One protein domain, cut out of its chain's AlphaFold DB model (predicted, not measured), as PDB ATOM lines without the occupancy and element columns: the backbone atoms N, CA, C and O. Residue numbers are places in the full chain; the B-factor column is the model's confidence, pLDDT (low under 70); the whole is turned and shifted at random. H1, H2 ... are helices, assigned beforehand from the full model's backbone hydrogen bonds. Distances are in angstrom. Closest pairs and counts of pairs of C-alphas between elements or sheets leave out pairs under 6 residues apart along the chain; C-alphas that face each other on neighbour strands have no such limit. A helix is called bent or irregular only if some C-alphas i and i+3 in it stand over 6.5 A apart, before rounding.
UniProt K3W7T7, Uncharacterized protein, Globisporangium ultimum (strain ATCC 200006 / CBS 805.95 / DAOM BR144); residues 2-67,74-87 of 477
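AT A GLANCE: This is residues 2 to 67 and 74 to 87 of the 477 residues of an uncharacterized protein of Globisporangium ultimum (strain ATCC 200006 / CBS 805.95 / DAOM BR144) (UniProt K3W7T7). Short helices make an open arrangement with few contacts between them: H1 meets H2 in a corner and packs on H5, while the longest helix, H4, comes near one end of H1 and H3 comes near H2. A long loop joins H3 to H4, and residues 60 to 67, of which 60 to 63 belong to H4, stick out. The printed part has 80 residues with five named helices in the order H1 to H5 and no named strand, and its class is all helix. It is compact, with a radius of gyration of the C-alphas of 13.2 A and spans of 34 by 33 by 25 A.

IN THESE COORDINATES: Find C-alpha 6 at (3.647, -41.945, 3.902); from there H1 runs to residue 16, 15.2 A on. H2 takes residues 18 to 23, 8.8 A, and H3 residues 29 to 37, 12.3 A. H4, residues 49 to 63, is 19.9 A long and only just irregular: C-alphas 58 and 61 are 6.9 A apart. H5, residues 75 to 80, 8.7 A, ends at C-alpha 80, (13.320, -44.759, -6.911).

HOW THE PARTS SIT: Look first at H1 and H5, which touch at a steep tilt of 54 degrees, the same way; their closest C-alphas, Val 11 and Ile 79, are 4.9 A apart. H1 and H2 touch only at the corner, about perpendicular at 86 degrees, with C-alphas 13 and 21 closest at 5.6 A. H1 and H4 are close but not clearly touching, with C-alphas 15 and 55 closest at 6.8 A. So are H2 and H3, with C-alphas 23 and 32 closest at 6.6 A. Every O i to N i+4 pair is within hydrogen-bond range in H1, H3 and H5; in H2 it is 1 of 2, in H4 9 of 11.

THE WHOLE: The farthest C-alphas, Tyr 43 and Glu 66, are 39.2 A apart. The link from H3 to H4 is long; in it residues 40 to 41 pair with 46 to 47, antiparallel. Residues 68 to 73 are not printed, and C-alphas 67 and 74 are 13.1 A apart across this cut. Look for low confidence, pLDDT under 70, at residues 2 to 4, 27 and 67.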
ATOM      1  N   SER A   2      -0.050 -37.659  14.821       30.69
ATOM      2  CA  SER A   2      -0.327 -37.138  13.471       30.69
ATOM      3  C   SER A   2      -0.157 -38.269  12.450       30.69
ATOM      4  O   SER A   2       0.699 -39.129  12.681       30.69
ATOM      5  N   PRO A   3      -0.914 -38.291  11.340       37.94
ATOM      6  CA  PRO A   3      -0.698 -39.271  10.283       37.94
ATOM      7  C   PRO A   3       0.733 -39.089   9.771       37.94
ATOM      8  O   PRO A   3       1.105 -37.992   9.351       37.94
ATOM      9  N   LYS A   4       1.565 -40.132   9.865       57.34
ATOM     10  CA  LYS A   4       2.896 -40.133   9.248       57.34
ATOM     11  C   LYS A   4       2.677 -39.874   7.756       57.34
ATOM     12  O   LYS A   4       1.938 -40.619   7.123       57.34
ATOM     13  N   HIS A   5       3.258 -38.815   7.197       79.00
ATOM     14  CA  HIS A   5       3.188 -38.582   5.756       79.00
ATOM     15  C   HIS A   5       3.890 -39.749   5.040       79.00
ATOM     16  O   HIS A   5       5.117 -39.752   4.960       79.00
ATOM     17  N   ALA A   6       3.128 -40.733   4.548       82.19
ATOM     18  CA  ALA A   6       3.647 -41.945   3.902       82.19
ATOM     19  C   ALA A   6       4.654 -41.613   2.791       82.19
ATOM     20  O   ALA A   6       5.738 -42.181   2.742       82.19
ATOM     21  N   ARG A   7       4.363 -40.566   2.008       85.12
ATOM     22  CA  ARG A   7       5.274 -40.008   1.001       85.12
ATOM     23  C   ARG A   7       6.620 -39.549   1.567       85.12
ATOM     24  O   ARG A   7       7.656 -39.841   0.988       85.12
ATOM     25  N   VAL A   8       6.619 -38.822   2.688       86.31
ATOM     26  CA  VAL A   8       7.867 -38.356   3.321       86.31
ATOM     27  C   VAL A   8       8.664 -39.554   3.821       86.31
ATOM     28  O   VAL A   8       9.869 -39.605   3.612       86.31
ATOM     29  N   LYS A   9       7.994 -40.541   4.427       87.31
ATOM     30  CA  LYS A   9       8.650 -41.776   4.859       87.31
ATOM     31  C   LYS A   9       9.279 -42.526   3.678       87.31
ATOM     32  O   LYS A   9      10.444 -42.881   3.775       87.31
ATOM     33  N   ALA A  10       8.556 -42.688   2.572       88.94
ATOM     34  CA  ALA A  10       9.058 -43.334   1.358       88.94
ATOM     35  C   ALA A  10      10.337 -42.669   0.823       88.94
ATOM     36  O   ALA A  10      11.316 -43.352   0.534       88.94
ATOM     37  N   VAL A  11      10.352 -41.335   0.746       90.75
ATOM     38  CA  VAL A  11      11.532 -40.568   0.312       90.75
ATOM     39  C   VAL A  11      12.693 -40.730   1.295       90.75
ATOM     40  O   VAL A  11      13.820 -40.981   0.881       90.75
ATOM     41  N   VAL A  12      12.439 -40.593   2.597       91.69
ATOM     42  CA  VAL A  12      13.490 -40.671   3.622       91.69
ATOM     43  C   VAL A  12      14.087 -42.078   3.700       91.69
ATOM     44  O   VAL A  12      15.307 -42.205   3.749       91.69
ATOM     45  N   ASP A  13      13.261 -43.125   3.654       92.62
ATOM     46  CA  ASP A  13      13.726 -44.515   3.653       92.62
ATOM     47  C   ASP A  13      14.555 -44.827   2.395       92.62
ATOM     48  O   ASP A  13      15.554 -45.531   2.494       92.62
ATOM     49  N   ALA A  14      14.201 -44.276   1.227       93.50
ATOM     50  CA  ALA A  14      14.986 -44.450   0.004       93.50
ATOM     51  C   ALA A  14      16.341 -43.729   0.067       93.50
ATOM     52  O   ALA A  14      17.376 -44.332  -0.206       93.50
ATOM     53  N   LEU A  15      16.350 -42.455   0.471       94.25
ATOM     54  CA  LEU A  15      17.562 -41.631   0.483       94.25
ATOM     55  C   LEU A  15      18.531 -41.975   1.614       94.25
ATOM     56  O   LEU A  15      19.727 -41.739   1.479       94.25
ATOM     57  N   LEU A  16      18.034 -42.487   2.740       93.81
ATOM     58  CA  LEU A  16      18.863 -42.779   3.908       93.81
ATOM     59  C   LEU A  16      19.023 -44.273   4.169       93.81
ATOM     60  O   LEU A  16      19.898 -44.629   4.943       93.81
ATOM     61  N   THR A  17      18.263 -45.147   3.505       93.62
ATOM     62  CA  THR A  17      17.961 -46.529   3.929       93.62
ATOM     63  C   THR A  17      17.034 -46.574   5.153       93.62
ATOM     64  O   THR A  17      17.128 -45.708   6.031       93.62
ATOM     65  N   PRO A  18      16.166 -47.597   5.280       91.81
ATOM     66  CA  PRO A  18      15.289 -47.747   6.443       91.81
ATOM     67  C   PRO A  18      16.020 -47.745   7.792       91.81
ATOM     68  O   PRO A  18      15.504 -47.195   8.767       91.81
ATOM     69  N   ASN A  19      17.226 -48.321   7.858       90.94
ATOM     70  CA  ASN A  19      17.974 -48.460   9.108       90.94
ATOM     71  C   ASN A  19      18.461 -47.097   9.613       90.94
ATOM     72  O   ASN A  19      18.215 -46.742  10.764       90.94
ATOM     73  N   LEU A  20      19.086 -46.296   8.743       91.81
ATOM     74  CA  LEU A  20      19.532 -44.944   9.092       91.81
ATOM     75  C   LEU A  20      18.340 -43.996   9.296       91.81
ATOM     76  O   LEU A  20      18.362 -43.171  10.206       91.81
ATOM     77  N   ALA A  21      17.287 -44.122   8.480       91.00
ATOM     78  CA  ALA A  21      16.055 -43.348   8.619       91.00
ATOM     79  C   ALA A  21      15.380 -43.590   9.977       91.00
ATOM     80  O   ALA A  21      14.902 -42.647  10.610       91.00
ATOM     81  N   GLY A  22      15.384 -44.833  10.466       87.62
ATOM     82  CA  GLY A  22      14.872 -45.183  11.790       87.62
ATOM     83  C   GLY A  22      15.577 -44.435  12.925       87.62
ATOM     84  O   GLY A  22      14.930 -44.048  13.900       87.62
ATOM     85  N   LEU A  23      16.874 -44.143  12.778       87.06
ATOM     86  CA  LEU A  23      17.652 -43.419  13.787       87.06
ATOM     87  C   LEU A  23      17.254 -41.941  13.916       87.06
ATOM     88  O   LEU A  23      17.452 -41.364  14.980       87.06
ATOM     89  N   LEU A  24      16.629 -41.342  12.894       84.31
ATOM     90  CA  LEU A  24      16.080 -39.977  12.978       84.31
ATOM     91  C   LEU A  24      14.933 -39.856  13.988       84.31
ATOM     92  O   LEU A  24      14.623 -38.760  14.447       84.31
ATOM     93  N   ILE A  25      14.273 -40.972  14.308       80.31
ATOM     94  CA  ILE A  25      13.162 -41.017  15.264       80.31
ATOM     95  C   ILE A  25      13.695 -41.070  16.708       80.31
ATOM     96  O   ILE A  25      12.965 -40.764  17.653       80.31
ATOM     97  N   LEU A  26      14.968 -41.433  16.897       75.88
ATOM     98  CA  LEU A  26      15.593 -41.513  18.213       75.88
ATOM     99  C   LEU A  26      15.888 -40.113  18.773       75.88
ATOM    100  O   LEU A  26      16.160 -39.156  18.055       75.88
ATOM    101  N   SER A  27      15.848 -39.986  20.098       61.25
ATOM    102  CA  SER A  27      15.876 -38.696  20.800       61.25
ATOM    103  C   SER A  27      17.206 -37.928  20.700       61.25
ATOM    104  O   SER A  27      17.218 -36.709  20.888       61.25
ATOM    105  N   SER A  28      18.322 -38.595  20.380       81.81
ATOM    106  CA  SER A  28      19.646 -37.961  20.303       81.81
ATOM    107  C   SER A  28      20.044 -37.588  18.872       81.81
ATOM    108  O   SER A  28      20.790 -38.295  18.195       81.81
ATOM    109  N   HIS A  29      19.613 -36.404  18.438       82.94
ATOM    110  CA  HIS A  29      20.011 -35.815  17.154       82.94
ATOM    111  C   HIS A  29      21.535 -35.617  17.031       82.94
ATOM    112  O   HIS A  29      22.074 -35.627  15.927       82.94
ATOM    113  N   HIS A  30      22.246 -35.448  18.154       85.62
ATOM    114  CA  HIS A  30      23.705 -35.314  18.162       85.62
ATOM    115  C   HIS A  30      24.403 -36.620  17.766       85.62
ATOM    116  O   HIS A  30      25.288 -36.603  16.913       85.62
ATOM    117  N   GLU A  31      23.979 -37.745  18.348       84.44
ATOM    118  CA  GLU A  31      24.527 -39.061  18.000       84.44
ATOM    119  C   GLU A  31      24.192 -39.430  16.556       84.44
ATOM    120  O   GLU A  31      25.057 -39.932  15.843       84.44
ATOM    121  N   TYR A  32      22.985 -39.086  16.092       88.94
ATOM    122  CA  TYR A  32      22.629 -39.245  14.685       88.94
ATOM    123  C   TYR A  32      23.598 -38.495  13.766       88.94
ATOM    124  O   TYR A  32      24.143 -39.094  12.848       88.94
ATOM    125  N   LEU A  33      23.855 -37.203  14.010       89.31
ATOM    126  CA  LEU A  33      24.764 -36.416  13.166       89.31
ATOM    127  C   LEU A  33      26.196 -36.949  13.205       89.31
ATOM    128  O   LEU A  33      26.867 -36.978  12.177       89.31
ATOM    129  N   LYS A  34      26.663 -37.390  14.376       88.62
ATOM    130  CA  LYS A  34      27.976 -38.018  14.510       88.62
ATOM    131  C   LYS A  34      28.065 -39.262  13.628       88.62
ATOM    132  O   LYS A  34      28.958 -39.327  12.794       88.62
ATOM    133  N   LEU A  35      27.103 -40.176  13.762       89.31
ATOM    134  CA  LEU A  35      27.012 -41.396  12.964       89.31
ATOM    135  C   LEU A  35      26.876 -41.094  11.467       89.31
ATOM    136  O   LEU A  35      27.560 -41.697  10.651       89.31
ATOM    137  N   PHE A  36      26.044 -40.115  11.110       91.62
ATOM    138  CA  PHE A  36      25.809 -39.693   9.733       91.62
ATOM    139  C   PHE A  36      27.077 -39.155   9.063       91.62
ATOM    140  O   PHE A  36      27.217 -39.268   7.849       91.62
ATOM    141  N   HIS A  37      28.010 -38.582   9.824       92.00
ATOM    142  CA  HIS A  37      29.272 -38.057   9.302       92.00
ATOM    143  C   HIS A  37      30.460 -39.024   9.421       92.00
ATOM    144  O   HIS A  37      31.545 -38.695   8.941       92.00
ATOM    145  N   THR A  38      30.276 -40.206  10.011       92.19
ATOM    146  CA  THR A  38      31.319 -41.231  10.166       92.19
ATOM    147  C   THR A  38      30.986 -42.498   9.390       92.19
ATOM    148  O   THR A  38      29.826 -42.761   9.089       92.19
ATOM    149  N   ASP A  39      32.001 -43.302   9.083       94.12
ATOM    150  CA  ASP A  39      31.770 -44.655   8.578       94.12
ATOM    151  C   ASP A  39      31.234 -45.560   9.686       94.12
ATOM    152  O   ASP A  39      31.711 -45.528  10.823       94.12
ATOM    153  N   CYS A  40      30.229 -46.356   9.342       90.94
ATOM    154  CA  CYS A  40      29.665 -47.381  10.201       90.94
ATOM    155  C   CYS A  40      29.399 -48.621   9.356       90.94
ATOM    156  O   CYS A  40      28.670 -48.546   8.371       90.94
ATOM    157  N   GLU A  41      29.989 -49.745   9.741       91.50
ATOM    158  CA  GLU A  41      29.725 -51.042   9.134       91.50
ATOM    159  C   GLU A  41      29.493 -52.040  10.265       91.50
ATOM    160  O   GLU A  41      30.398 -52.390  11.021       91.50
ATOM    161  N   SER A  42      28.238 -52.428  10.428       91.25
ATOM    162  CA  SER A  42      27.790 -53.445  11.366       91.25
ATOM    163  C   SER A  42      26.646 -54.235  10.738       91.25
ATOM    164  O   SER A  42      26.078 -53.849   9.715       91.25
ATOM    165  N   TYR A  43      26.236 -55.316  11.396       92.88
ATOM    166  CA  TYR A  43      25.082 -56.094  10.957       92.88
ATOM    167  C   TYR A  43      23.739 -55.353  11.080       92.88
ATOM    168  O   TYR A  43      22.749 -55.817  10.520       92.88
ATOM    169  N   THR A  44      23.682 -54.208  11.772       91.38
ATOM    170  CA  THR A  44      22.475 -53.368  11.893       91.38
ATOM    171  C   THR A  44      22.525 -52.108  11.037       91.38
ATOM    172  O   THR A  44      21.478 -51.531  10.742       91.38
ATOM    173  N   LEU A  45      23.707 -51.653  10.618       92.44
ATOM    174  CA  LEU A  45      23.847 -50.451   9.807       92.44
ATOM    175  C   LEU A  45      25.122 -50.487   8.970       92.44
ATOM    176  O   LEU A  45      26.221 -50.637   9.495       92.44
ATOM    177  N   VAL A  46      24.958 -50.222   7.677       94.06
ATOM    178  CA  VAL A  46      26.053 -49.917   6.759       94.06
ATOM    179  C   VAL A  46      25.849 -48.495   6.246       94.06
ATOM    180  O   VAL A  46      24.816 -48.170   5.662       94.06
ATOM    181  N   TRP A  47      26.822 -47.630   6.519       95.81
ATOM    182  CA  TRP A  47      26.850 -46.232   6.111       95.81
ATOM    183  C   TRP A  47      28.290 -45.782   5.877       95.81
ATOM    184  O   TRP A  47      29.029 -45.498   6.819       95.81
ATOM    185  N   THR A  48      28.688 -45.705   4.610       95.94
ATOM    186  CA  THR A  48      30.085 -45.481   4.215       95.94
ATOM    187  C   THR A  48      30.289 -44.140   3.511       95.94
ATOM    188  O   THR A  48      29.343 -43.484   3.058       95.94
ATOM    189  N   GLU A  49      31.546 -43.721   3.363       96.00
ATOM    190  CA  GLU A  49      31.921 -42.547   2.575       96.00
ATOM    191  C   GLU A  49      31.425 -42.652   1.123       96.00
ATOM    192  O   GLU A  49      31.007 -41.647   0.544       96.00
ATOM    193  N   ALA A  50      31.426 -43.859   0.547       96.06
ATOM    194  CA  ALA A  50      30.906 -44.109  -0.796       96.06
ATOM    195  C   ALA A  50      29.405 -43.794  -0.881       96.06
ATOM    196  O   ALA A  50      29.003 -42.976  -1.710       96.06
ATOM    197  N   MET A  51      28.602 -44.322   0.047       97.06
ATOM    198  CA  MET A  51      27.163 -44.038   0.112       97.06
ATOM    199  C   MET A  51      26.888 -42.544   0.323       97.06
ATOM    200  O   MET A  51      26.038 -41.960  -0.344       97.06
ATOM    201  N   ARG A  52      27.660 -41.865   1.184       96.81
ATOM    202  CA  ARG A  52      27.538 -40.407   1.366       96.81
ATOM    203  C   ARG A  52      27.802 -39.630   0.081       96.81
ATOM    204  O   ARG A  52      27.094 -38.662  -0.194       96.81
ATOM    205  N   LYS A  53      28.805 -40.036  -0.704       96.94
ATOM    206  CA  LYS A  53      29.106 -39.427  -2.008       96.94
ATOM    207  C   LYS A  53      27.982 -39.667  -3.012       96.94
ATOM    208  O   LYS A  53      27.615 -38.723  -3.708       96.94
ATOM    209  N   GLU A  54      27.419 -40.873  -3.060       97.19
ATOM    210  CA  GLU A  54      26.260 -41.202  -3.904       97.19
ATOM    211  C   GLU A  54      25.046 -40.331  -3.551       97.19
ATOM    212  O   GLU A  54      24.480 -39.670  -4.426       97.19
ATOM    213  N   LEU A  55      24.701 -40.242  -2.261       96.75
ATOM    214  CA  LEU A  55      23.602 -39.401  -1.785       96.75
ATOM    215  C   LEU A  55      23.854 -37.920  -2.097       96.75
ATOM    216  O   LEU A  55      22.965 -37.222  -2.584       96.75
ATOM    217  N   PHE A  56      25.068 -37.426  -1.846       95.12
ATOM    218  CA  PHE A  56      25.424 -36.040  -2.140       95.12
ATOM    219  C   PHE A  56      25.325 -35.735  -3.639       95.12
ATOM    220  O   PHE A  56      24.763 -34.708  -4.011       95.12
ATOM    221  N   ALA A  57      25.814 -36.628  -4.503       95.62
ATOM    222  CA  ALA A  57      25.714 -36.476  -5.953       95.62
ATOM    223  C   ALA A  57      24.253 -36.437  -6.428       95.62
ATOM    224  O   ALA A  57      23.928 -35.685  -7.347       95.62
ATOM    225  N   PHE A  58      23.368 -37.195  -5.775       93.50
ATOM    226  CA  PHE A  58      21.936 -37.166  -6.054       93.50
ATOM    227  C   PHE A  58      21.264 -35.866  -5.577       93.50
ATOM    228  O   PHE A  58      20.477 -35.272  -6.316       93.50
ATOM    229  N   VAL A  59      21.567 -35.398  -4.362       91.50
ATOM    230  CA  VAL A  59      20.865 -34.269  -3.720       91.50
ATOM    231  C   VAL A  59      21.431 -32.898  -4.118       91.50
ATOM    232  O   VAL A  59      20.674 -31.935  -4.215       91.50
ATOM    233  N   ALA A  60      22.734 -32.766  -4.389       91.00
ATOM    234  CA  ALA A  60      23.370 -31.467  -4.642       91.00
ATOM    235  C   ALA A  60      22.775 -30.682  -5.835       91.00
ATOM    236  O   ALA A  60      22.530 -29.484  -5.674       91.00
ATOM    237  N   PRO A  61      22.473 -31.300  -6.999       87.19
ATOM    238  CA  PRO A  61      21.821 -30.595  -8.106       87.19
ATOM    239  C   PRO A  61      20.417 -30.088  -7.753       87.19
ATOM    240  O   PRO A  61      19.993 -29.055  -8.261       87.19
ATOM    241  N   ARG A  62      19.712 -30.804  -6.869       83.69
ATOM    242  CA  ARG A  62      18.347 -30.496  -6.421       83.69
ATOM    243  C   ARG A  62      18.330 -29.359  -5.403       83.69
ATOM    244  O   ARG A  62      17.527 -28.439  -5.511       83.69
ATOM    245  N   ALA A  63      19.291 -29.357  -4.479       80.44
ATOM    246  CA  ALA A  63      19.451 -28.308  -3.471       80.44
ATOM    247  C   ALA A  63      19.861 -26.941  -4.055       80.44
ATOM    248  O   ALA A  63      19.668 -25.915  -3.406       80.44
ATOM    249  N   ALA A  64      20.433 -26.917  -5.263       78.56
ATOM    250  CA  ALA A  64      20.831 -25.689  -5.951       78.56
ATOM    251  C   ALA A  64      19.661 -24.952  -6.636       78.56
ATOM    252  O   ALA A  64      19.844 -23.831  -7.109       78.56
ATOM    253  N   VAL A  65      18.473 -25.565  -6.713       75.25
ATOM    254  CA  VAL A  65      17.276 -24.967  -7.320       75.25
ATOM    255  C   VAL A  65      16.548 -24.111  -6.280       75.25
ATOM    256  O   VAL A  65      16.173 -24.601  -5.217       75.25
ATOM    257  N   GLU A  66      16.319 -22.828  -6.576       70.50
ATOM    258  CA  GLU A  66      15.536 -21.961  -5.686       70.50
ATOM    259  C   GLU A  66      14.067 -22.427  -5.615       70.50
ATOM    260  O   GLU A  66      13.429 -22.599  -6.662       70.50
ATOM    261  N   PRO A  67      13.488 -22.598  -4.408       66.31
ATOM    262  CA  PRO A  67      12.085 -22.971  -4.265       66.31
ATOM    263  C   PRO A  67      11.188 -21.893  -4.878       66.31
ATOM    264  O   PRO A  67      11.160 -20.753  -4.413       66.31
ATOM    265  N   ASP A  74      10.111 -33.670  -8.679       73.88
ATOM    266  CA  ASP A  74       9.653 -35.043  -8.869       73.88
ATOM    267  C   ASP A  74      10.205 -35.937  -7.751       73.88
ATOM    268  O   ASP A  74      11.305 -36.488  -7.816       73.88
ATOM    269  N   TYR A  75       9.425 -36.054  -6.680       80.62
ATOM    270  CA  TYR A  75       9.737 -36.916  -5.547       80.62
ATOM    271  C   TYR A  75       9.758 -38.406  -5.928       80.62
ATOM    272  O   TYR A  75      10.266 -39.204  -5.140       80.62
ATOM    273  N   LEU A  76       9.249 -38.803  -7.104       87.94
ATOM    274  CA  LEU A  76       9.309 -40.193  -7.564       87.94
ATOM    275  C   LEU A  76      10.750 -40.624  -7.840       87.94
ATOM    276  O   LEU A  76      11.116 -41.741  -7.485       87.94
ATOM    277  N   ASP A  77      11.596 -39.738  -8.370       89.00
ATOM    278  CA  ASP A  77      13.025 -40.027  -8.545       89.00
ATOM    279  C   ASP A  77      13.719 -40.284  -7.205       89.00
ATOM    280  O   ASP A  77      14.593 -41.144  -7.105       89.00
ATOM    281  N   ALA A  78      13.315 -39.566  -6.153       90.31
ATOM    282  CA  ALA A  78      13.836 -39.784  -4.809       90.31
ATOM    283  C   ALA A  78      13.335 -41.107  -4.209       90.31
ATOM    284  O   ALA A  78      14.099 -41.798  -3.546       90.31
ATOM    285  N   ILE A  79      12.085 -41.499  -4.479       91.12
ATOM    286  CA  ILE A  79      11.538 -42.804  -4.068       91.12
ATOM    287  C   ILE A  79      12.240 -43.963  -4.805       91.12
ATOM    288  O   ILE A  79      12.488 -45.014  -4.207       91.12
ATOM    289  N   ARG A  80      12.590 -43.777  -6.085       92.50
ATOM    290  CA  ARG A  80      13.320 -44.759  -6.911       92.50
ATOM    291  C   ARG A  80      14.803 -44.869  -6.562       92.50
ATOM    292  O   ARG A  80      15.442 -45.836  -6.968       92.50
ATOM    293  N   PHE A  81      15.361 -43.907  -5.829       94.12
ATOM    294  CA  PHE A  81      16.780 -43.895  -5.489       94.12
ATOM    295  C   PHE A  81      17.191 -45.163  -4.727       94.12
ATOM    296  O   PHE A  81      16.555 -45.551  -3.744       94.12
ATOM    297  N   ARG A  82      18.271 -45.806  -5.171       95.25
ATOM    298  CA  ARG A  82      18.903 -46.948  -4.507       95.25
ATOM    299  C   ARG A  82      20.410 -46.750  -4.523       95.25
ATOM    300  O   ARG A  82      20.958 -46.307  -5.529       95.25
ATOM    301  N   PHE A  83      21.064 -47.093  -3.418       97.25
ATOM    302  CA  PHE A  83      22.520 -47.074  -3.344       97.25
ATOM    303  C   PHE A  83      23.108 -48.208  -4.183       97.25
ATOM    304  O   PHE A  83      22.678 -49.360  -4.072       97.25
ATOM    305  N   GLU A  84      24.125 -47.887  -4.977       96.88
ATOM    306  CA  GLU A  84      24.869 -48.862  -5.773       96.88
ATOM    307  C   GLU A  84      25.718 -49.753  -4.857       96.88
ATOM    308  O   GLU A  84      25.792 -50.961  -5.071       96.88
ATOM    309  N   TYR A  85      26.266 -49.189  -3.772       95.44
ATOM    310  CA  TYR A  85      26.969 -49.948  -2.728       95.44
ATOM    311  C   TYR A  85      26.139 -51.126  -2.185       95.44
ATOM    312  O   TYR A  85      26.673 -52.191  -1.885       95.44
ATOM    313  N   LEU A  86      24.814 -50.957  -2.097       96.25
ATOM    314  CA  LEU A  86      23.890 -51.946  -1.536       96.25
ATOM    315  C   LEU A  86      23.280 -52.885  -2.588       96.25
ATOM    316  O   LEU A  86      22.497 -53.768  -2.233       96.25
ATOM    317  N   ALA A  87      23.636 -52.735  -3.869       96.38
ATOM    318  CA  ALA A  87      22.986 -53.434  -4.978       96.38
ATOM    319  C   ALA A  87      23.082 -54.965  -4.890       96.38
ATOM    320  O   ALA A  87      22.126 -55.648  -5.240       96.38
TER     321      ALA A  87